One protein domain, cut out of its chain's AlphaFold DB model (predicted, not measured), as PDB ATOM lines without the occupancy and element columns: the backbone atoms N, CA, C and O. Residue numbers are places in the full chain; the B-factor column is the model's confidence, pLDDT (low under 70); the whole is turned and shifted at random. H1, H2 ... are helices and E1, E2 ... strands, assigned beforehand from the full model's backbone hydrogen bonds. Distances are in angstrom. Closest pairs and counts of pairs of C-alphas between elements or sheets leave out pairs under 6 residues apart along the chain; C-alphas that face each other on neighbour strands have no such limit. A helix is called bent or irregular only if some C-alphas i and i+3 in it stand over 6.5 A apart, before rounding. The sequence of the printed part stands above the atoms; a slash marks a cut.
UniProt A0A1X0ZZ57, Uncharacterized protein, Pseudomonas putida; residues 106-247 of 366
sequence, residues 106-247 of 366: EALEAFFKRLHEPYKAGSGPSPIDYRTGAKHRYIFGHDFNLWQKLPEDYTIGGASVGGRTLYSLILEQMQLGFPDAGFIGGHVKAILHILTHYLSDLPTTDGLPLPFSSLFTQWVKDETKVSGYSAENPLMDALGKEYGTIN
ATOM      1  N   GLU A 106     273.183 350.181 215.782       87.19
ATOM      2  CA  GLU A 106     272.704 348.790 215.863       87.19
ATOM      3  C   GLU A 106     272.184 348.266 214.517       87.19
ATOM      4  O   GLU A 106     272.470 347.134 214.128       87.19
ATOM      5  N   ALA A 107     271.452 349.099 213.772       89.50
ATOM      6  CA  ALA A 107     270.954 348.739 212.448       89.50
ATOM      7  C   ALA A 107     272.105 348.581 211.441       89.50
ATOM      8  O   ALA A 107     272.101 347.647 210.636       89.50
ATOM      9  N   LEU A 108     273.109 349.462 211.512       87.62
ATOM     10  CA  LEU A 108     274.322 349.373 210.699       87.62
ATOM     11  C   LEU A 108     275.146 348.127 211.045       87.62
ATOM     12  O   LEU A 108     275.574 347.409 210.145       87.62
ATOM     13  N   GLU A 109     275.322 347.827 212.331       87.50
ATOM     14  CA  GLU A 109     276.007 346.619 212.800       87.50
ATOM     15  C   GLU A 109     275.291 345.357 212.305       87.50
ATOM     16  O   GLU A 109     275.928 344.457 211.758       87.50
ATOM     17  N   ALA A 110     273.960 345.300 212.419       88.81
ATOM     18  CA  ALA A 110     273.162 344.184 211.919       88.81
ATOM     19  C   ALA A 110     273.292 344.012 210.396       88.81
ATOM     20  O   ALA A 110     273.402 342.886 209.905       88.81
ATOM     21  N   PHE A 111     273.315 345.115 209.643       90.50
ATOM     22  CA  PHE A 111     273.547 345.092 208.201       90.50
ATOM     23  C   PHE A 111     274.927 344.513 207.852       90.50
ATOM     24  O   PHE A 111     275.016 343.591 207.039       90.50
ATOM     25  N   PHE A 112     275.998 344.982 208.499       88.56
ATOM     26  CA  PHE A 112     277.346 344.469 208.242       88.56
ATOM     27  C   PHE A 112     277.536 343.027 208.719       88.56
ATOM     28  O   PHE A 112     278.198 342.247 208.037       88.56
ATOM     29  N   LYS A 113     276.894 342.624 209.819       86.81
ATOM     30  CA  LYS A 113     276.875 341.223 210.262       86.81
ATOM     31  C   LYS A 113     276.252 340.299 209.216       86.81
ATOM     32  O   LYS A 113     276.836 339.259 208.928       86.81
ATOM     33  N   ARG A 114     275.144 340.702 208.582       89.25
ATOM     34  CA  ARG A 114     274.544 339.949 207.462       89.25
ATOM     35  C   ARG A 114     275.477 339.858 206.257       89.25
ATOM     36  O   ARG A 114     275.560 338.810 205.629       89.25
ATOM     37  N   LEU A 115     276.210 340.929 205.945       88.94
ATOM     38  CA  LEU A 115     277.237 340.898 204.894       88.94
ATOM     39  C   LEU A 115     278.419 339.984 205.248       88.94
ATOM     40  O   LEU A 115     279.059 339.447 204.349       88.94
ATOM     41  N   HIS A 116     278.712 339.811 206.535       86.44
ATOM     42  CA  HIS A 116     279.804 338.977 207.029       86.44
ATOM     43  C   HIS A 116     279.465 337.473 207.047       86.44
ATOM     44  O   HIS A 116     280.359 336.646 206.871       86.44
ATOM     45  N   GLU A 117     278.189 337.096 207.203       85.56
ATOM     46  CA  GLU A 117     277.730 335.694 207.287       85.56
ATOM     47  C   GLU A 117     278.295 334.756 206.194       85.56
ATOM     48  O   GLU A 117     278.821 333.701 206.559       85.56
ATOM     49  N   PRO A 118     278.311 335.107 204.888       86.50
ATOM     50  CA  PRO A 118     278.832 334.234 203.822       86.50
ATOM     51  C   PRO A 118     280.350 333.981 203.871       86.50
ATOM     52  O   PRO A 118     280.891 333.193 203.081       86.50
ATOM     53  N   TYR A 119     281.051 334.700 204.746       84.00
ATOM     54  CA  TYR A 119     282.496 334.640 204.932       84.00
ATOM     55  C   TYR A 119     282.882 334.067 206.298       84.00
ATOM     56  O   TYR A 119     284.069 333.997 206.609       84.00
ATOM     57  N   LYS A 120     281.920 333.631 207.118       81.44
ATOM     58  CA  LYS A 120     282.212 332.881 208.342       81.44
ATOM     59  C   LYS A 120     282.445 331.410 208.021       81.44
ATOM     60  O   LYS A 120     281.621 330.767 207.379       81.44
ATOM     61  N   ALA A 121     283.563 330.874 208.500       76.31
ATOM     62  CA  ALA A 121     283.803 329.440 208.489       76.31
ATOM     63  C   ALA A 121     282.951 328.765 209.576       76.31
ATOM     64  O   ALA A 121     282.876 329.251 210.702       76.31
ATOM     65  N   GLY A 122     282.343 327.618 209.264       69.00
ATOM     66  CA  GLY A 122     281.604 326.810 210.247       69.00
ATOM     67  C   GLY A 122     282.495 326.078 211.263       69.00
ATOM     68  O   GLY A 122     281.981 325.372 212.122       69.00
ATOM     69  N   SER A 123     283.820 326.227 211.168       63.66
ATOM     70  CA  SER A 123     284.829 325.479 211.928       63.66
ATOM     71  C   SER A 123     285.077 325.986 213.357       63.66
ATOM     72  O   SER A 123     285.949 325.457 214.041       63.66
ATOM     73  N   GLY A 124     284.320 326.983 213.831       65.44
ATOM     74  CA  GLY A 124     284.407 327.502 215.201       65.44
ATOM     75  C   GLY A 124     284.558 329.028 215.273       65.44
ATOM     76  O   GLY A 124     284.441 329.705 214.251       65.44
ATOM     77  N   PRO A 125     284.784 329.594 216.476       65.38
ATOM     78  CA  PRO A 125     284.991 331.032 216.652       65.38
ATOM     79  C   PRO A 125     286.211 331.512 215.857       65.38
ATOM     80  O   PRO A 125     287.221 330.812 215.783       65.38
ATOM     81  N   SER A 126     286.117 332.691 215.239       71.00
ATOM     82  CA  SER A 126     287.217 333.224 214.433       71.00
ATOM     83  C   SER A 126     288.418 333.596 215.310       71.00
ATOM     84  O   SER A 126     288.218 334.150 216.393       71.00
ATOM     85  N   PRO A 127     289.670 333.382 214.859       72.94
ATOM     86  CA  PRO A 127     290.853 333.937 215.512       72.94
ATOM     87  C   PRO A 127     290.771 335.455 215.709       72.94
ATOM     88  O   PRO A 127     291.341 335.971 216.666       72.94
ATOM     89  N   ILE A 128     290.027 336.162 214.847       73.88
ATOM     90  CA  ILE A 128     289.793 337.605 214.978       73.88
ATOM     91  C   ILE A 128     288.784 337.940 216.087       73.88
ATOM     92  O   ILE A 128     288.803 339.037 216.626       73.88
ATOM     93  N   ASP A 129     287.943 336.992 216.502       65.94
ATOM     94  CA  ASP A 129     287.009 337.172 217.617       65.94
ATOM     95  C   ASP A 129     287.680 336.946 218.984       65.94
ATOM     96  O   ASP A 129     287.041 337.142 220.023       65.94
ATOM     97  N   TYR A 130     288.950 336.517 219.016       63.12
ATOM     98  CA  TYR A 130     289.651 336.211 220.260       63.12
ATOM     99  C   TYR A 130     290.036 337.492 221.009       63.12
ATOM    100  O   TYR A 130     290.705 338.377 220.479       63.12
ATOM    101  N   ARG A 131     289.607 337.595 222.272       58.56
ATOM    102  CA  ARG A 131     289.742 338.806 223.097       58.56
ATOM    103  C   ARG A 131     290.739 338.575 224.227       58.56
ATOM    104  O   ARG A 131     290.551 337.662 225.027       58.56
ATOM    105  N   THR A 132     291.745 339.439 224.352       44.59
ATOM    106  CA  THR A 132     292.611 339.522 225.540       44.59
ATOM    107  C   THR A 132     292.481 340.891 226.217       44.59
ATOM    108  O   THR A 132     292.286 341.917 225.565       44.59
ATOM    109  N   GLY A 133     292.560 340.908 227.554       39.19
ATOM    110  CA  GLY A 133     292.544 342.132 228.366       39.19
ATOM    111  C   GLY A 133     291.154 342.660 228.758       39.19
ATOM    112  O   GLY A 133     290.113 342.235 228.256       39.19
ATOM    113  N   ALA A 134     291.133 343.596 229.713       31.34
ATOM    114  CA  ALA A 134     289.905 344.249 230.158       31.34
ATOM    115  C   ALA A 134     289.452 345.291 229.120       31.34
ATOM    116  O   ALA A 134     290.193 346.208 228.781       31.34
ATOM    117  N   LYS A 135     288.198 345.189 228.662       40.62
ATOM    118  CA  LYS A 135     287.514 346.182 227.808       40.62
ATOM    119  C   LYS A 135     287.994 346.311 226.349       40.62
ATOM    120  O   LYS A 135     287.957 347.422 225.826       40.62
ATOM    121  N   HIS A 136     288.329 345.210 225.670       48.09
ATOM    122  CA  HIS A 136     288.407 345.178 224.194       48.09
ATOM    123  C   HIS A 136     289.475 346.098 223.551       48.09
ATOM    124  O   HIS A 136     289.367 346.421 222.375       48.09
ATOM    125  N   ARG A 137     290.492 346.564 224.291       46.75
ATOM    126  CA  ARG A 137     291.409 347.620 223.806       46.75
ATOM    127  C   ARG A 137     292.659 347.134 223.065       46.75
ATOM    128  O   ARG A 137     293.234 347.922 222.323       46.75
ATOM    129  N   TYR A 138     293.070 345.877 223.231       53.31
ATOM    130  CA  TYR A 138     294.358 345.373 222.716       53.31
ATOM    131  C   TYR A 138     294.167 344.164 221.810       53.31
ATOM    132  O   TYR A 138     294.797 343.121 221.983       53.31
ATOM    133  N   ILE A 139     293.215 344.275 220.888       59.28
ATOM    134  CA  ILE A 139     292.845 343.142 220.054       59.28
ATOM    135  C   ILE A 139     293.925 342.950 218.987       59.28
ATOM    136  O   ILE A 139     294.182 343.829 218.162       59.28
ATOM    137  N   PHE A 140     294.574 341.789 219.039       65.69
ATOM    138  CA  PHE A 140     295.545 341.351 218.050       65.69
ATOM    139  C   PHE A 140     294.945 341.440 216.643       65.69
ATOM    140  O   PHE A 140     293.939 340.795 216.354       65.69
ATOM    141  N   GLY A 141     295.565 342.258 215.790       61.97
ATOM    142  CA  GLY A 141     295.228 342.385 214.378       61.97
ATOM    143  C   GLY A 141     293.822 342.910 214.081       61.97
ATOM    144  O   GLY A 141     293.278 342.544 213.053       61.97
ATOM    145  N   HIS A 142     293.246 343.762 214.936       71.38
ATOM    146  CA  HIS A 142     292.049 344.575 214.620       71.38
ATOM    147  C   HIS A 142     292.365 345.949 214.026       71.38
ATOM    148  O   HIS A 142     291.488 346.735 213.685       71.38
ATOM    149  N   ASP A 143     293.648 346.247 213.910       72.94
ATOM    150  CA  ASP A 143     294.216 347.528 213.523       72.94
ATOM    151  C   ASP A 143     294.896 347.457 212.145       72.94
ATOM    152  O   ASP A 143     295.819 348.215 211.862       72.94
ATOM    153  N   PHE A 144     294.485 346.521 211.286       79.44
ATOM    154  CA  PHE A 144     295.091 346.251 209.971       79.44
ATOM    155  C   PHE A 144     296.514 345.663 209.991       79.44
ATOM    156  O   PHE A 144     297.021 345.287 208.930       79.44
ATOM    157  N   ASN A 145     297.144 345.477 211.154       83.44
ATOM    158  CA  ASN A 145     298.440 344.810 211.255       83.44
ATOM    159  C   ASN A 145     298.295 343.280 211.324       83.44
ATOM    160  O   ASN A 145     298.559 342.626 212.331       83.44
ATOM    161  N   LEU A 146     297.885 342.682 210.208       83.69
ATOM    162  CA  LEU A 146     297.598 341.246 210.120       83.69
ATOM    163  C   LEU A 146     298.845 340.343 210.178       83.69
ATOM    164  O   LEU A 146     298.714 339.117 210.219       83.69
ATOM    165  N   TRP A 147     300.039 340.942 210.141       84.56
ATOM    166  CA  TRP A 147     301.333 340.265 210.006       84.56
ATOM    167  C   TRP A 147     302.154 340.234 211.291       84.56
ATOM    168  O   TRP A 147     303.221 339.618 211.311       84.56
ATOM    169  N   GLN A 148     301.680 340.868 212.366       83.00
ATOM    170  CA  GLN A 148     302.324 340.740 213.665       83.00
ATOM    171  C   GLN A 148     302.325 339.273 214.089       83.00
ATOM    172  O   GLN A 148     301.295 338.598 214.030       83.00
ATOM    173  N   LYS A 149     303.492 338.775 214.494       85.88
ATOM    174  CA  LYS A 149     303.622 337.430 215.046       85.88
ATOM    175  C   LYS A 149     303.235 337.433 216.516       85.88
ATOM    176  O   LYS A 149     303.605 338.348 217.253       85.88
ATOM    177  N   LEU A 150     302.519 336.395 216.927       84.69
ATOM    178  CA  LEU A 150     302.287 336.103 218.336       84.69
ATOM    179  C   LEU A 150     303.584 335.605 219.001       84.69
ATOM    180  O   LEU A 150     304.425 335.023 218.307       84.69
ATOM    181  N   PRO A 151     303.748 335.789 220.326       85.44
ATOM    182  CA  PRO A 151     304.839 335.171 221.082       85.44
ATOM    183  C   PRO A 151     304.933 333.656 220.829       85.44
ATOM    184  O   PRO A 151     303.909 333.010 220.645       85.44
ATOM    185  N   GLU A 152     306.139 333.084 220.813       87.88
ATOM    186  CA  GLU A 152     306.401 331.691 220.379       87.88
ATOM    187  C   GLU A 152     305.641 330.602 221.169       87.88
ATOM    188  O   GLU A 152     305.336 329.540 220.638       87.88
ATOM    189  N   ASP A 153     305.282 330.865 222.420       86.19
ATOM    190  CA  ASP A 153     304.533 329.980 223.325       86.19
ATOM    191  C   ASP A 153     303.063 330.405 223.515       86.19
ATOM    192  O   ASP A 153     302.384 329.927 224.422       86.19
ATOM    193  N   TYR A 154     302.548 331.295 222.661       83.12
ATOM    194  CA  TYR A 154     301.169 331.773 222.742       83.12
ATOM    195  C   TYR A 154     300.155 330.687 222.360       83.12
ATOM    196  O   TYR A 154     300.331 329.976 221.365       83.12
ATOM    197  N   THR A 155     299.041 330.605 223.095       79.62
ATOM    198  CA  THR A 155     297.977 329.622 222.835       79.62
ATOM    199  C   THR A 155     296.600 330.259 222.606       79.62
ATOM    200  O   THR A 155     296.251 331.291 223.185       79.62
ATOM    201  N   ILE A 156     295.789 329.631 221.749       73.88
ATOM    202  CA  ILE A 156     294.377 329.972 221.510       73.88
ATOM    203  C   ILE A 156     293.558 328.695 221.688       73.88
ATOM    204  O   ILE A 156     293.795 327.704 221.000       73.88
ATOM    205  N   GLY A 157     292.612 328.691 222.633       68.88
ATOM    206  CA  GLY A 157     291.769 327.515 222.895       68.88
ATOM    207  C   GLY A 157     292.552 326.248 223.271       68.88
ATOM    208  O   GLY A 157     292.097 325.146 222.983       68.88
ATOM    209  N   GLY A 158     293.742 326.396 223.869       70.56
ATOM    210  CA  GLY A 158     294.631 325.285 224.236       70.56
ATOM    211  C   GLY A 158     295.558 324.789 223.118       70.56
ATOM    212  O   GLY A 158     296.440 323.979 223.391       70.56
ATOM    213  N   ALA A 159     295.420 325.285 221.884       78.31
ATOM    214  CA  ALA A 159     296.347 324.997 220.791       78.31
ATOM    215  C   ALA A 159     297.488 326.024 220.761       78.31
ATOM    216  O   ALA A 159     297.241 327.226 220.884       78.31
ATOM    217  N   SER A 160     298.727 325.563 220.567       83.50
ATOM    218  CA  SER A 160     299.871 326.458 220.362       83.50
ATOM    219  C   SER A 160     299.779 327.125 218.992       83.50
ATOM    220  O   SER A 160     299.689 326.456 217.962       83.50
ATOM    221  N   VAL A 161     299.784 328.454 218.993       84.12
ATOM    222  CA  VAL A 161     299.719 329.299 217.794       84.12
ATOM    223  C   VAL A 161     300.861 330.316 217.757       84.12
ATOM    224  O   VAL A 161     300.820 331.269 216.979       84.12
ATOM    225  N   GLY A 162     301.867 330.146 218.611       85.19
ATOM    226  CA  GLY A 162     302.991 331.062 218.686       85.19
ATOM    227  C   GLY A 162     303.794 331.149 217.390       85.19
ATOM    228  O   GLY A 162     303.781 330.241 216.559       85.19
ATOM    229  N   GLY A 163     304.396 332.317 217.150       85.94
ATOM    230  CA  GLY A 163     305.123 332.622 215.913       85.94
ATOM    231  C   GLY A 163     304.231 332.818 214.676       85.94
ATOM    232  O   GLY A 163     304.715 333.255 213.624       85.94
ATOM    233  N   ARG A 164     302.922 332.546 214.782       88.31
ATOM    234  CA  ARG A 164     301.941 332.722 213.705       88.31
ATOM    235  C   ARG A 164     301.373 334.135 213.690       88.31
ATOM    236  O   ARG A 164     301.342 334.834 214.701       88.31
ATOM    237  N   THR A 165     300.907 334.548 212.517       88.19
ATOM    238  CA  THR A 165     300.235 335.836 212.310       88.19
ATOM    239  C   THR A 165     298.720 335.665 212.307       88.19
ATOM    240  O   THR A 165     298.232 334.577 211.975       88.19
ATOM    241  N   LEU A 166     297.963 336.733 212.593       85.25
ATOM    242  CA  LEU A 166     296.498 336.688 212.515       85.25
ATOM    243  C   LEU A 166     296.039 336.227 211.130       85.25
ATOM    244  O   LEU A 166     295.176 335.360 211.020       85.25
ATOM    245  N   TYR A 167     296.673 336.747 210.074       88.94
ATOM    246  CA  TYR A 167     296.360 336.342 208.709       88.94
ATOM    247  C   TYR A 167     296.515 334.835 208.497       88.94
ATOM    248  O   TYR A 167     295.638 334.202 207.918       88.94
ATOM    249  N   SER A 168     297.611 334.247 208.987       90.31
ATOM    250  CA  SER A 168     297.869 332.813 208.827       90.31
ATOM    251  C   SER A 168     296.864 331.940 209.584       90.31
ATOM    252  O   SER A 168     296.552 330.844 209.127       90.31
ATOM    253  N   LEU A 169     296.352 332.420 210.722       87.94
ATOM    254  CA  LEU A 169     295.332 331.728 211.512       87.94
ATOM    255  C   LEU A 169     293.968 331.789 210.817       87.94
ATOM    256  O   LEU A 169     293.284 330.776 210.703       87.94
ATOM    257  N   ILE A 170     293.600 332.961 210.292       88.06
ATOM    258  CA  ILE A 170     292.355 333.140 209.535       88.06
ATOM    259  C   ILE A 170     292.401 332.339 208.233       88.06
ATOM    260  O   ILE A 170     291.421 331.687 207.886       88.06
ATOM    261  N   LEU A 171     293.524 332.351 207.512       89.88
ATOM    262  CA  LEU A 171     293.672 331.601 206.268       89.88
ATOM    263  C   LEU A 171     293.486 330.097 206.489       89.88
ATOM    264  O   LEU A 171     292.733 329.473 205.744       89.88
ATOM    265  N   GLU A 172     294.117 329.531 207.519       88.38
ATOM    266  CA  GLU A 172     293.922 328.125 207.887       88.38
ATOM    267  C   GLU A 172     292.454 327.847 208.227       88.38
ATOM    268  O   GLU A 172     291.866 326.896 207.712       88.38
ATOM    269  N   GLN A 173     291.820 328.715 209.021       87.12
ATOM    270  CA  GLN A 173     290.407 328.564 209.354       87.12
ATOM    271  C   GLN A 173     289.509 328.595 208.106       87.12
ATOM    272  O   GLN A 173     288.567 327.807 208.012       87.12
ATOM    273  N   MET A 174     289.792 329.478 207.143       88.81
ATOM    274  CA  MET A 174     289.040 329.565 205.889       88.81
ATOM    275  C   MET A 174     289.260 328.342 205.001       88.81
ATOM    276  O   MET A 174     288.305 327.873 204.390       88.81
ATOM    277  N   GLN A 175     290.476 327.799 204.949       86.88
ATOM    278  CA  GLN A 175     290.764 326.565 204.212       86.88
ATOM    279  C   GLN A 175     290.035 325.360 204.817       86.88
ATOM    280  O   GLN A 175     289.510 324.533 204.079       86.88
ATOM    281  N   LEU A 176     289.932 325.294 206.148       85.25
ATOM    282  CA  LEU A 176     289.156 324.261 206.842       85.25
ATOM    283  C   LEU A 176     287.640 324.445 206.666       85.25
ATOM    284  O   LEU A 176     286.909 323.469 206.528       85.25
ATOM    285  N   GLY A 177     287.155 325.690 206.688       84.75
ATOM    286  CA  GLY A 177     285.730 326.014 206.575       84.75
ATOM    287  C   GLY A 177     285.174 326.002 205.149       84.75
ATOM    288  O   GLY A 177     283.966 325.864 204.974       84.75
ATOM    289  N   PHE A 178     286.039 326.149 204.144       85.50
ATOM    290  CA  PHE A 178     285.698 326.162 202.721       85.50
ATOM    291  C   PHE A 178     286.676 325.272 201.932       85.50
ATOM    292  O   PHE A 178     287.475 325.791 201.144       85.50
ATOM    293  N   PRO A 179     286.630 323.940 202.121       82.00
ATOM    294  CA  PRO A 179     287.610 323.014 201.542       82.00
ATOM    295  C   PRO A 179     287.660 323.066 200.005       82.00
ATOM    296  O   PRO A 179     288.720 322.873 199.414       82.00
ATOM    297  N   ASP A 180     286.546 323.419 199.359       86.00
ATOM    298  CA  ASP A 180     286.433 323.490 197.897       86.00
ATOM    299  C   ASP A 180     286.946 324.810 197.291       86.00
ATOM    300  O   ASP A 180     287.006 324.956 196.072       86.00
ATOM    301  N   ALA A 181     287.322 325.801 198.108       80.88
ATOM    302  CA  ALA A 181     287.701 327.130 197.615       80.88
ATOM    303  C   ALA A 181     289.068 327.161 196.897       80.88
ATOM    304  O   ALA A 181     289.409 328.159 196.254       80.88
ATOM    305  N   GLY A 182     289.864 326.092 196.995       84.38
ATOM    306  CA  GLY A 182     291.236 326.055 196.488       84.38
ATOM    307  C   GLY A 182     292.146 327.106 197.145       84.38
ATOM    308  O   GLY A 182     291.740 327.865 198.026       84.38
ATOM    309  N   PHE A 183     293.407 327.177 196.708       85.44
ATOM    310  CA  PHE A 183     294.398 328.078 197.313       85.44
ATOM    311  C   PHE A 183     293.995 329.562 197.201       85.44
ATOM    312  O   PHE A 183     293.898 330.264 198.207       85.44
ATOM    313  N   ILE A 184     293.700 330.033 195.983       89.06
ATOM    314  CA  ILE A 184     293.345 331.439 195.725       89.06
ATOM    315  C   ILE A 184     292.015 331.801 196.398       89.06
ATOM    316  O   ILE A 184     291.911 332.856 197.026       89.06
ATOM    317  N   GLY A 185     291.003 330.933 196.307       88.06
ATOM    318  CA  GLY A 185     289.705 331.198 196.924       88.06
ATOM    319  C   GLY A 185     289.785 331.245 198.449       88.06
ATOM    320  O   GLY A 185     289.130 332.095 199.047       88.06
ATOM    321  N   GLY A 186     290.648 330.435 199.074       88.38
ATOM    322  CA  GLY A 186     290.938 330.522 200.509       88.38
ATOM    323  C   GLY A 186     291.468 331.899 200.925       88.38
ATOM    324  O   GLY A 186     290.964 332.494 201.877       88.38
ATOM    325  N   HIS A 187     292.414 332.464 200.165       91.88
ATOM    326  CA  HIS A 187     292.924 333.819 200.408       91.88
ATOM    327  C   HIS A 187     291.852 334.901 200.222       91.88
ATOM    328  O   HIS A 187     291.737 335.800 201.056       91.88
ATOM    329  N   VAL A 188     291.044 334.815 199.158       91.50
ATOM    330  CA  VAL A 188     289.941 335.760 198.916       91.50
ATOM    331  C   VAL A 188     288.923 335.705 200.056       91.50
ATOM    332  O   VAL A 188     288.514 336.749 200.563       91.50
ATOM    333  N   LYS A 189     288.556 334.503 200.511       89.62
ATOM    334  CA  LYS A 189     287.666 334.310 201.662       89.62
ATOM    335  C   LYS A 189     288.261 334.890 202.942       89.62
ATOM    336  O   LYS A 189     287.542 335.586 203.648       89.62
ATOM    337  N   ALA A 190     289.554 334.690 203.203       89.62
ATOM    338  CA  ALA A 190     290.231 335.259 204.370       89.62
ATOM    339  C   ALA A 190     290.225 336.794 204.353       89.62
ATOM    340  O   ALA A 190     289.896 337.422 205.355       89.62
ATOM    341  N   ILE A 191     290.522 337.408 203.204       90.62
ATOM    342  CA  ILE A 191     290.480 338.870 203.047       90.62
ATOM    343  C   ILE A 191     289.058 339.394 203.261       90.62
ATOM    344  O   ILE A 191     288.858 340.332 204.029       90.62
ATOM    345  N   LEU A 192     288.058 338.780 202.620       91.00
ATOM    346  CA  LEU A 192     286.662 339.197 202.760       91.00
ATOM    347  C   LEU A 192     286.143 338.994 204.184       91.00
ATOM    348  O   LEU A 192     285.422 339.855 204.680       91.00
ATOM    349  N   HIS A 193     286.550 337.919 204.862       89.25
ATOM    350  CA  HIS A 193     286.250 337.678 206.270       89.25
ATOM    351  C   HIS A 193     286.763 338.824 207.147       89.25
ATOM    352  O   HIS A 193     285.981 339.415 207.884       89.25
ATOM    353  N   ILE A 194     288.041 339.188 207.010       88.44
ATOM    354  CA  ILE A 194     288.669 340.277 207.773       88.44
ATOM    355  C   ILE A 194     287.976 341.613 207.495       88.44
ATOM    356  O   ILE A 194     287.607 342.327 208.421       88.44
ATOM    357  N   LEU A 195     287.759 341.947 206.219       88.81
ATOM    358  CA  LEU A 195     287.133 343.214 205.836       88.81
ATOM    359  C   LEU A 195     285.706 343.332 206.372       88.81
ATOM    360  O   LEU A 195     285.339 344.362 206.926       88.81
ATOM    361  N   THR A 196     284.893 342.288 206.208       88.12
ATOM    362  CA  THR A 196     283.499 342.305 206.672       88.12
ATOM    363  C   THR A 196     283.396 342.279 208.196       88.12
ATOM    364  O   THR A 196     282.478 342.892 208.738       88.12
ATOM    365  N   HIS A 197     284.364 341.667 208.884       85.81
ATOM    366  CA  HIS A 197     284.492 341.745 210.338       85.81
ATOM    367  C   HIS A 197     284.772 343.185 210.791       85.81
ATOM    368  O   HIS A 197     283.970 343.761 211.527       85.81
ATOM    369  N   TYR A 198     285.789 343.836 210.220       86.81
ATOM    370  CA  TYR A 198     286.098 345.237 210.525       86.81
ATOM    371  C   TYR A 198     284.940 346.192 210.228       86.81
ATOM    372  O   TYR A 198     284.668 347.114 210.996       86.81
ATOM    373  N   LEU A 199     284.233 345.969 209.116       86.81
ATOM    374  CA  LEU A 199     283.042 346.744 208.780       86.81
ATOM    375  C   LEU A 199     281.940 346.579 209.830       86.81
ATOM    376  O   LEU A 199     281.224 347.540 210.097       86.81
ATOM    377  N   SER A 200     281.814 345.396 210.434       84.50
ATOM    378  CA  SER A 200     280.848 345.150 211.506       84.50
ATOM    379  C   SER A 200     281.248 345.760 212.848       84.50
ATOM    380  O   SER A 200     280.364 346.073 213.640       84.50
ATOM    381  N   ASP A 201     282.540 346.016 213.066       83.00
ATOM    382  CA  ASP A 201     283.040 346.663 214.280       83.00
ATOM    383  C   ASP A 201     282.951 348.195 214.218       83.00
ATOM    384  O   ASP A 201     282.767 348.839 215.253       83.00
ATOM    385  N   LEU A 202     282.987 348.805 213.026       85.75
ATOM    386  CA  LEU A 202     282.884 350.264 212.856       85.75
ATOM    387  C   LEU A 202     281.652 350.907 213.535       85.75
ATOM    388  O   LEU A 202     281.809 351.979 214.118       85.75
ATOM    389  N   PRO A 203     280.431 350.341 213.486       85.12
ATOM    390  CA  PRO A 203     279.261 350.935 214.140       85.12
ATOM    391  C   PRO A 203     279.229 350.751 215.669       85.12
ATOM    392  O   PRO A 203     278.376 351.336 216.344       85.12
ATOM    393  N   THR A 204     280.126 349.940 216.236       78.31
ATOM    394  CA  THR A 204     280.127 349.618 217.672       78.31
ATOM    395  C   THR A 204     280.642 350.788 218.531       78.31
ATOM    396  O   THR A 204     281.210 351.761 218.037       78.31
ATOM    397  N   THR A 205     280.419 350.729 219.854       71.44
ATOM    398  CA  THR A 205     280.981 351.705 220.818       71.44
ATOM    399  C   THR A 205     282.501 351.744 220.763       71.44
ATOM    400  O   THR A 205     283.097 352.807 220.936       71.44
ATOM    401  N   ASP A 206     283.102 350.569 220.599       73.75
ATOM    402  CA  ASP A 206     284.541 350.380 220.689       73.75
ATOM    403  C   ASP A 206     285.214 350.724 219.359       73.75
ATOM    404  O   ASP A 206     286.301 351.293 219.372       73.75
ATOM    405  N   GLY A 207     284.519 350.520 218.234       79.88
ATOM    406  CA  GLY A 207     285.038 350.819 216.906       79.88
ATOM    407  C   GLY A 207     286.265 349.975 216.566       79.88
ATOM    408  O   GLY A 207     286.568 348.982 217.225       79.88
ATOM    409  N   LEU A 208     286.993 350.402 215.541       83.19
ATOM    410  CA  LEU A 208     288.297 349.848 215.200       83.19
ATOM    411  C   LEU A 208     289.402 350.609 215.934       83.19
ATOM    412  O   LEU A 208     289.346 351.837 215.983       83.19
ATOM    413  N   PRO A 209     290.435 349.947 216.468       80.69
ATOM    414  CA  PRO A 209     291.621 350.635 216.967       80.69
ATOM    415  C   PRO A 209     292.332 351.422 215.853       80.69
ATOM    416  O   PRO A 209     292.142 351.163 214.660       80.69
ATOM    417  N   LEU A 210     293.174 352.390 216.232       81.00
ATOM    418  CA  LEU A 210     293.997 353.115 215.260       81.00
ATOM    419  C   LEU A 210     294.830 352.141 214.418       81.00
ATOM    420  O   LEU A 210     295.430 351.233 215.000       81.00
ATOM    421  N   PRO A 211     294.933 352.349 213.093       83.31
ATOM    422  CA  PRO A 211     295.732 351.500 212.225       83.31
ATOM    423  C   PRO A 211     297.164 351.355 212.735       83.31
ATOM    424  O   PRO A 211     297.808 352.346 213.077       83.31
ATOM    425  N   PHE A 212     297.654 350.120 212.759       84.44
ATOM    426  CA  PHE A 212     298.990 349.734 213.213       84.44
ATOM    427  C   PHE A 212     299.302 350.050 214.685       84.44
ATOM    428  O   PHE A 212     300.456 349.933 215.101       84.44
ATOM    429  N   SER A 213     298.303 350.406 215.501       82.25
ATOM    430  CA  SER A 213     298.486 350.593 216.946       82.25
ATOM    431  C   SER A 213     299.047 349.349 217.633       82.25
ATOM    432  O   SER A 213     299.796 349.471 218.598       82.25
ATOM    433  N   SER A 214     298.776 348.155 217.113       80.94
ATOM    434  CA  SER A 214     299.272 346.883 217.632       80.94
ATOM    435  C   SER A 214     300.798 346.742 217.586       80.94
ATOM    436  O   SER A 214     301.341 345.969 218.377       80.94
ATOM    437  N   LEU A 215     301.503 347.530 216.756       83.88
ATOM    438  CA  LEU A 215     302.972 347.622 216.772       83.88
ATOM    439  C   LEU A 215     303.516 348.087 218.129       83.88
ATOM    440  O   LEU A 215     304.651 347.775 218.474       83.88
ATOM    441  N   PHE A 216     302.702 348.807 218.898       85.12
ATOM    442  CA  PHE A 216     303.033 349.271 220.243       85.12
ATOM    443  C   PHE A 216     302.568 348.295 221.332       85.12
ATOM    444  O   PHE A 216     302.713 348.595 222.515       85.12
ATOM    445  N   THR A 217     302.010 347.137 220.959       82.00
ATOM    446  CA  THR A 217     301.559 346.128 221.923       82.00
ATOM    447  C   THR A 217     302.750 345.430 222.553       82.00
ATOM    448  O   THR A 217     303.585 344.842 221.863       82.00
ATOM    449  N   GLN A 218     302.781 345.447 223.876       84.44
ATOM    450  CA  GLN A 218     303.717 344.698 224.689       84.44
ATOM    451  C   GLN A 218     303.010 343.456 225.220       84.44
ATOM    452  O   GLN A 218     301.992 343.542 225.906       84.44
ATOM    453  N   TRP A 219     303.550 342.292 224.868       83.19
ATOM    454  CA  TRP A 219     303.076 341.008 225.364       83.19
ATOM    455  C   TRP A 219     303.809 340.681 226.660       83.19
ATOM    456  O   TRP A 219     305.025 340.492 226.656       83.19
ATOM    457  N   VAL A 220     303.073 340.612 227.764       83.50
ATOM    458  CA  VAL A 220     303.623 340.331 229.092       83.50
ATOM    459  C   VAL A 220     303.172 338.936 229.503       83.50
ATOM    460  O   VAL A 220     301.973 338.658 229.531       83.50
ATOM    461  N   LYS A 221     304.120 338.039 229.795       83.56
ATOM    462  CA  LYS A 221     303.798 336.684 230.265       83.56
ATOM    463  C   LYS A 221     302.907 336.753 231.502       83.56
ATOM    464  O   LYS A 221     303.240 337.427 232.472       83.56
ATOM    465  N   ASP A 222     301.780 336.058 231.444       80.19
ATOM    466  CA  ASP A 222     300.797 335.991 232.517       80.19
ATOM    467  C   ASP A 222     300.162 334.597 232.511       80.19
ATOM    468  O   ASP A 222     299.237 334.307 231.750       80.19
ATOM    469  N   GLU A 223     300.683 333.728 233.376       80.81
ATOM    470  CA  GLU A 223     300.252 332.333 233.515       80.81
ATOM    471  C   GLU A 223     298.810 332.206 234.034       80.81
ATOM    472  O   GLU A 223     298.210 331.137 233.945       80.81
ATOM    473  N   THR A 224     298.214 333.294 234.542       78.19
ATOM    474  CA  THR A 224     296.798 333.306 234.941       78.19
ATOM    475  C   THR A 224     295.848 333.399 233.743       78.19
ATOM    476  O   THR A 224     294.646 333.153 233.882       78.19
ATOM    477  N   LYS A 225     296.351 333.761 232.555       74.19
ATOM    478  CA  LYS A 225     295.563 333.833 231.320       74.19
ATOM    479  C   LYS A 225     295.636 332.517 230.567       74.19
ATOM    480  O   LYS A 225     296.692 331.914 230.443       74.19
ATOM    481  N   VAL A 226     294.516 332.135 229.952       71.75
ATOM    482  CA  VAL A 226     294.415 330.932 229.104       71.75
ATOM    483  C   VAL A 226     295.437 330.948 227.959       71.75
ATOM    484  O   VAL A 226     295.912 329.895 227.561       71.75
ATOM    485  N   SER A 227     295.793 332.133 227.457       72.81
ATOM    486  CA  SER A 227     296.806 332.339 226.413       72.81
ATOM    487  C   SER A 227     298.257 332.274 226.905       72.81
ATOM    488  O   SER A 227     299.163 332.302 226.076       72.81
ATOM    489  N   GLY A 228     298.495 332.265 228.222       75.69
ATOM    490  CA  GLY A 228     299.817 332.438 228.841       75.69
ATOM    491  C   GLY A 228     300.348 333.879 228.822       75.69
ATOM    492  O   GLY A 228     301.465 334.137 229.271       75.69
ATOM    493  N   TYR A 229     299.563 334.826 228.300       78.25
ATOM    494  CA  TYR A 229     299.975 336.211 228.082       78.25
ATOM    495  C   TYR A 229     298.864 337.215 228.385       78.25
ATOM    496  O   TYR A 229     297.698 337.015 228.033       78.25
ATOM    497  N   SER A 230     299.273 338.349 228.941       78.31
ATOM    498  CA  SER A 230     298.544 339.611 228.941       78.31
ATOM    499  C   SER A 230     299.127 340.551 227.874       78.31
ATOM    500  O   SER A 230     300.221 340.322 227.350       78.31
ATOM    501  N   ALA A 231     298.363 341.572 227.494       77.44
ATOM    502  CA  ALA A 231     298.761 342.550 226.489       77.44
ATOM    503  C   ALA A 231     298.483 343.956 227.014       77.44
ATOM    504  O   ALA A 231     297.396 344.210 227.539       77.44
ATOM    505  N   GLU A 232     299.450 344.847 226.832       78.50
ATOM    506  CA  GLU A 232     299.342 346.276 227.121       78.50
ATOM    507  C   GLU A 232     299.714 347.069 225.869       78.50
ATOM    508  O   GLU A 232     300.558 346.639 225.080       78.50
ATOM    509  N   ASN A 233     299.094 348.228 225.658       81.06
ATOM    510  CA  ASN A 233     299.408 349.082 224.519       81.06
ATOM    511  C   ASN A 233     299.502 350.537 224.986       81.06
ATOM    512  O   ASN A 233     298.486 351.238 225.012       81.06
ATOM    513  N   PRO A 234     300.720 351.016 225.303       83.44
ATOM    514  CA  PRO A 234     300.928 352.347 225.861       83.44
ATOM    515  C   PRO A 234     300.347 353.474 225.000       83.44
ATOM    516  O   PRO A 234     299.888 354.482 225.532       83.44
ATOM    517  N   LEU A 235     300.334 353.306 223.670       83.06
ATOM    518  CA  LEU A 235     299.742 354.279 222.752       83.06
ATOM    519  C   LEU A 235     298.223 354.353 222.943       83.06
ATOM    520  O   LEU A 235     297.672 355.433 223.139       83.06
ATOM    521  N   MET A 236     297.548 353.208 222.900       79.56
ATOM    522  CA  MET A 236     296.094 353.137 223.069       79.56
ATOM    523  C   MET A 236     295.661 353.522 224.487       79.56
ATOM    524  O   MET A 236     294.576 354.073 224.673       79.56
ATOM    525  N   ASP A 237     296.520 353.286 225.476       81.44
ATOM    526  CA  ASP A 237     296.302 353.678 226.869       81.44
ATOM    527  C   ASP A 237     296.414 355.177 227.083       81.44
ATOM    528  O   ASP A 237     295.567 355.760 227.761       81.44
ATOM    529  N   ALA A 238     297.403 355.810 226.450       82.56
ATOM    530  CA  ALA A 238     297.550 357.257 226.469       82.56
ATOM    531  C   ALA A 238     296.410 357.961 225.718       82.56
ATOM    532  O   ALA A 238     295.918 358.996 226.164       82.56
ATOM    533  N   LEU A 239     295.987 357.408 224.578       78.56
ATOM    534  CA  LEU A 239     294.951 357.999 223.729       78.56
ATOM    535  C   LEU A 239     293.527 357.732 224.232       78.56
ATOM    536  O   LEU A 239     292.617 358.504 223.940       78.56
ATOM    537  N   GLY A 240     293.292 356.650 224.969       77.38
ATOM    538  CA  GLY A 240     291.943 356.268 225.376       77.38
ATOM    539  C   GLY A 240     291.035 355.897 224.193       77.38
ATOM    540  O   GLY A 240     291.460 355.792 223.041       77.38
ATOM    541  N   LYS A 241     289.744 355.672 224.467       73.12
ATOM    542  CA  LYS A 241     288.783 355.254 223.422       73.12
ATOM    543  C   LYS A 241     288.407 356.415 222.502       73.12
ATOM    544  O   LYS A 241     288.043 356.200 221.351       73.12
ATOM    545  N   GLU A 242     288.490 357.631 223.010       74.75
ATOM    546  CA  GLU A 242     288.023 358.862 222.388       74.75
ATOM    547  C   GLU A 242     288.930 359.304 221.230       74.75
ATOM    548  O   GLU A 242     288.442 359.907 220.273       74.75
ATOM    549  N   TYR A 243     290.222 358.962 221.309       76.50
ATOM    550  CA  TYR A 243     291.245 359.285 220.308       76.50
ATOM    551  C   TYR A 243     291.846 358.037 219.649       76.50
ATOM    552  O   TYR A 243     292.302 358.099 218.510       76.50
ATOM    553  N   GLY A 244     291.853 356.903 220.355       76.31
ATOM    554  CA  GLY A 244     292.483 355.663 219.910       76.31
ATOM    555  C   GLY A 244     291.618 354.788 219.000       76.31
ATOM    556  O   GLY A 244     292.063 353.711 218.618       76.31
ATOM    557  N   THR A 245     290.388 355.186 218.662       81.00
ATOM    558  CA  THR A 245     289.481 354.318 217.890       81.00
ATOM    559  C   THR A 245     288.687 355.063 216.823       81.00
ATOM    560  O   THR A 245     288.296 356.214 217.009       81.00
ATOM    561  N   ILE A 246     288.407 354.373 215.719       85.06
ATOM    562  CA  ILE A 246     287.611 354.804 214.574       85.06
ATOM    563  C   ILE A 246     286.253 354.132 214.612       85.06
ATOM    564  O   ILE A 246     286.163 352.909 214.629       85.06
ATOM    565  N   ASN A 247     285.187 354.922 214.546       86.50
ATOM    566  CA  ASN A 247     283.845 354.401 214.323       86.50
ATOM    567  C   ASN A 247     283.238 354.903 213.002       86.50
ATOM    568  O   ASN A 247     283.770 355.776 212.312       86.50
TER     569      ASN A 247
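What this domain is: This is residues 106 to 247 of the 366 residues of an uncharacterized protein of Pseudomonas putida (UniProt A0A1X0ZZ57). Two groups of elements stand at opposite ends of the domain: a helical one, with H1 and H3 side by side and H2 making a V with H3, and a smaller one of the hairpin E1 and E2 with H4 and H5. The long unnamed stretch 120 to 165 winds through the space between them. The printed part has 142 residues with five named helices and two named strands, in the order H1 H2 H3 H4 E1 E2 H5, and its class is mostly helix; the sheet, E1 - E2, is antiparallel. The whole is compact, with a radius of gyration of the C-alphas of 15.1 A and spans of 44 by 37 by 22 A.

Where its parts are: H1, residues 106 to 119, begins at C-alpha 106 (272.704, 348.790, 215.863) and measures 20.4 A; it is irregular, but only just, with C-alphas 115 and 118 6.9 A apart. H2, residues 166 to 177, measures 16.3 A. H3, residues 179 to 201, measures 27.2 A, has a kink of 86 degrees near residue 186 and is irregular, with C-alphas 180 and 183 9.2 A apart. H4 is residues 213 to 216 (5.8 A), E1 218 to 221 (9.8 A) and E2 229 to 232 (10.1 A). H5, residues 234 to 244, measures 10.9 A, is irregular, with C-alphas 238 and 241 9.5 A apart, and ends at C-alpha 244 (292.483, 355.663, 219.910).

How they stand to each other: H1 and H3 touch at a shallow tilt of 9 degrees, opposite ways; their closest C-alphas, of Phe 112 and Ser 200, are 4.8 A apart. H3 touches H2 with residues 181 to 190 alone, at a steep tilt of 57 degrees; the closest C-alphas, of Leu 171 and Ala 190, are 5.4 A apart. H1 and H2 are only just apart, at 8.3 A. E1 and E2 form a hairpin, with N 220 and O 230 at 2.9 A. H4 touches H5, the closest C-alphas being those of Phe 216 and Leu 235, 6.5 A. Every O i to N i+4 pair is within hydrogen-bond range in H2, against 8 of 10 in H1, 17 of 19 in H3 and 4 of 7 in H5; H4 is too short for such a pair.

The domain as a whole: The C-alphas farthest apart, of Asp 180 and Ala 238, are 45.6 A apart. The printed part has no cut; the links H1 to H2 and H3 to H4 are long. pLDDT is under 70 at residues 122 to 125, 129 to 141 and 157.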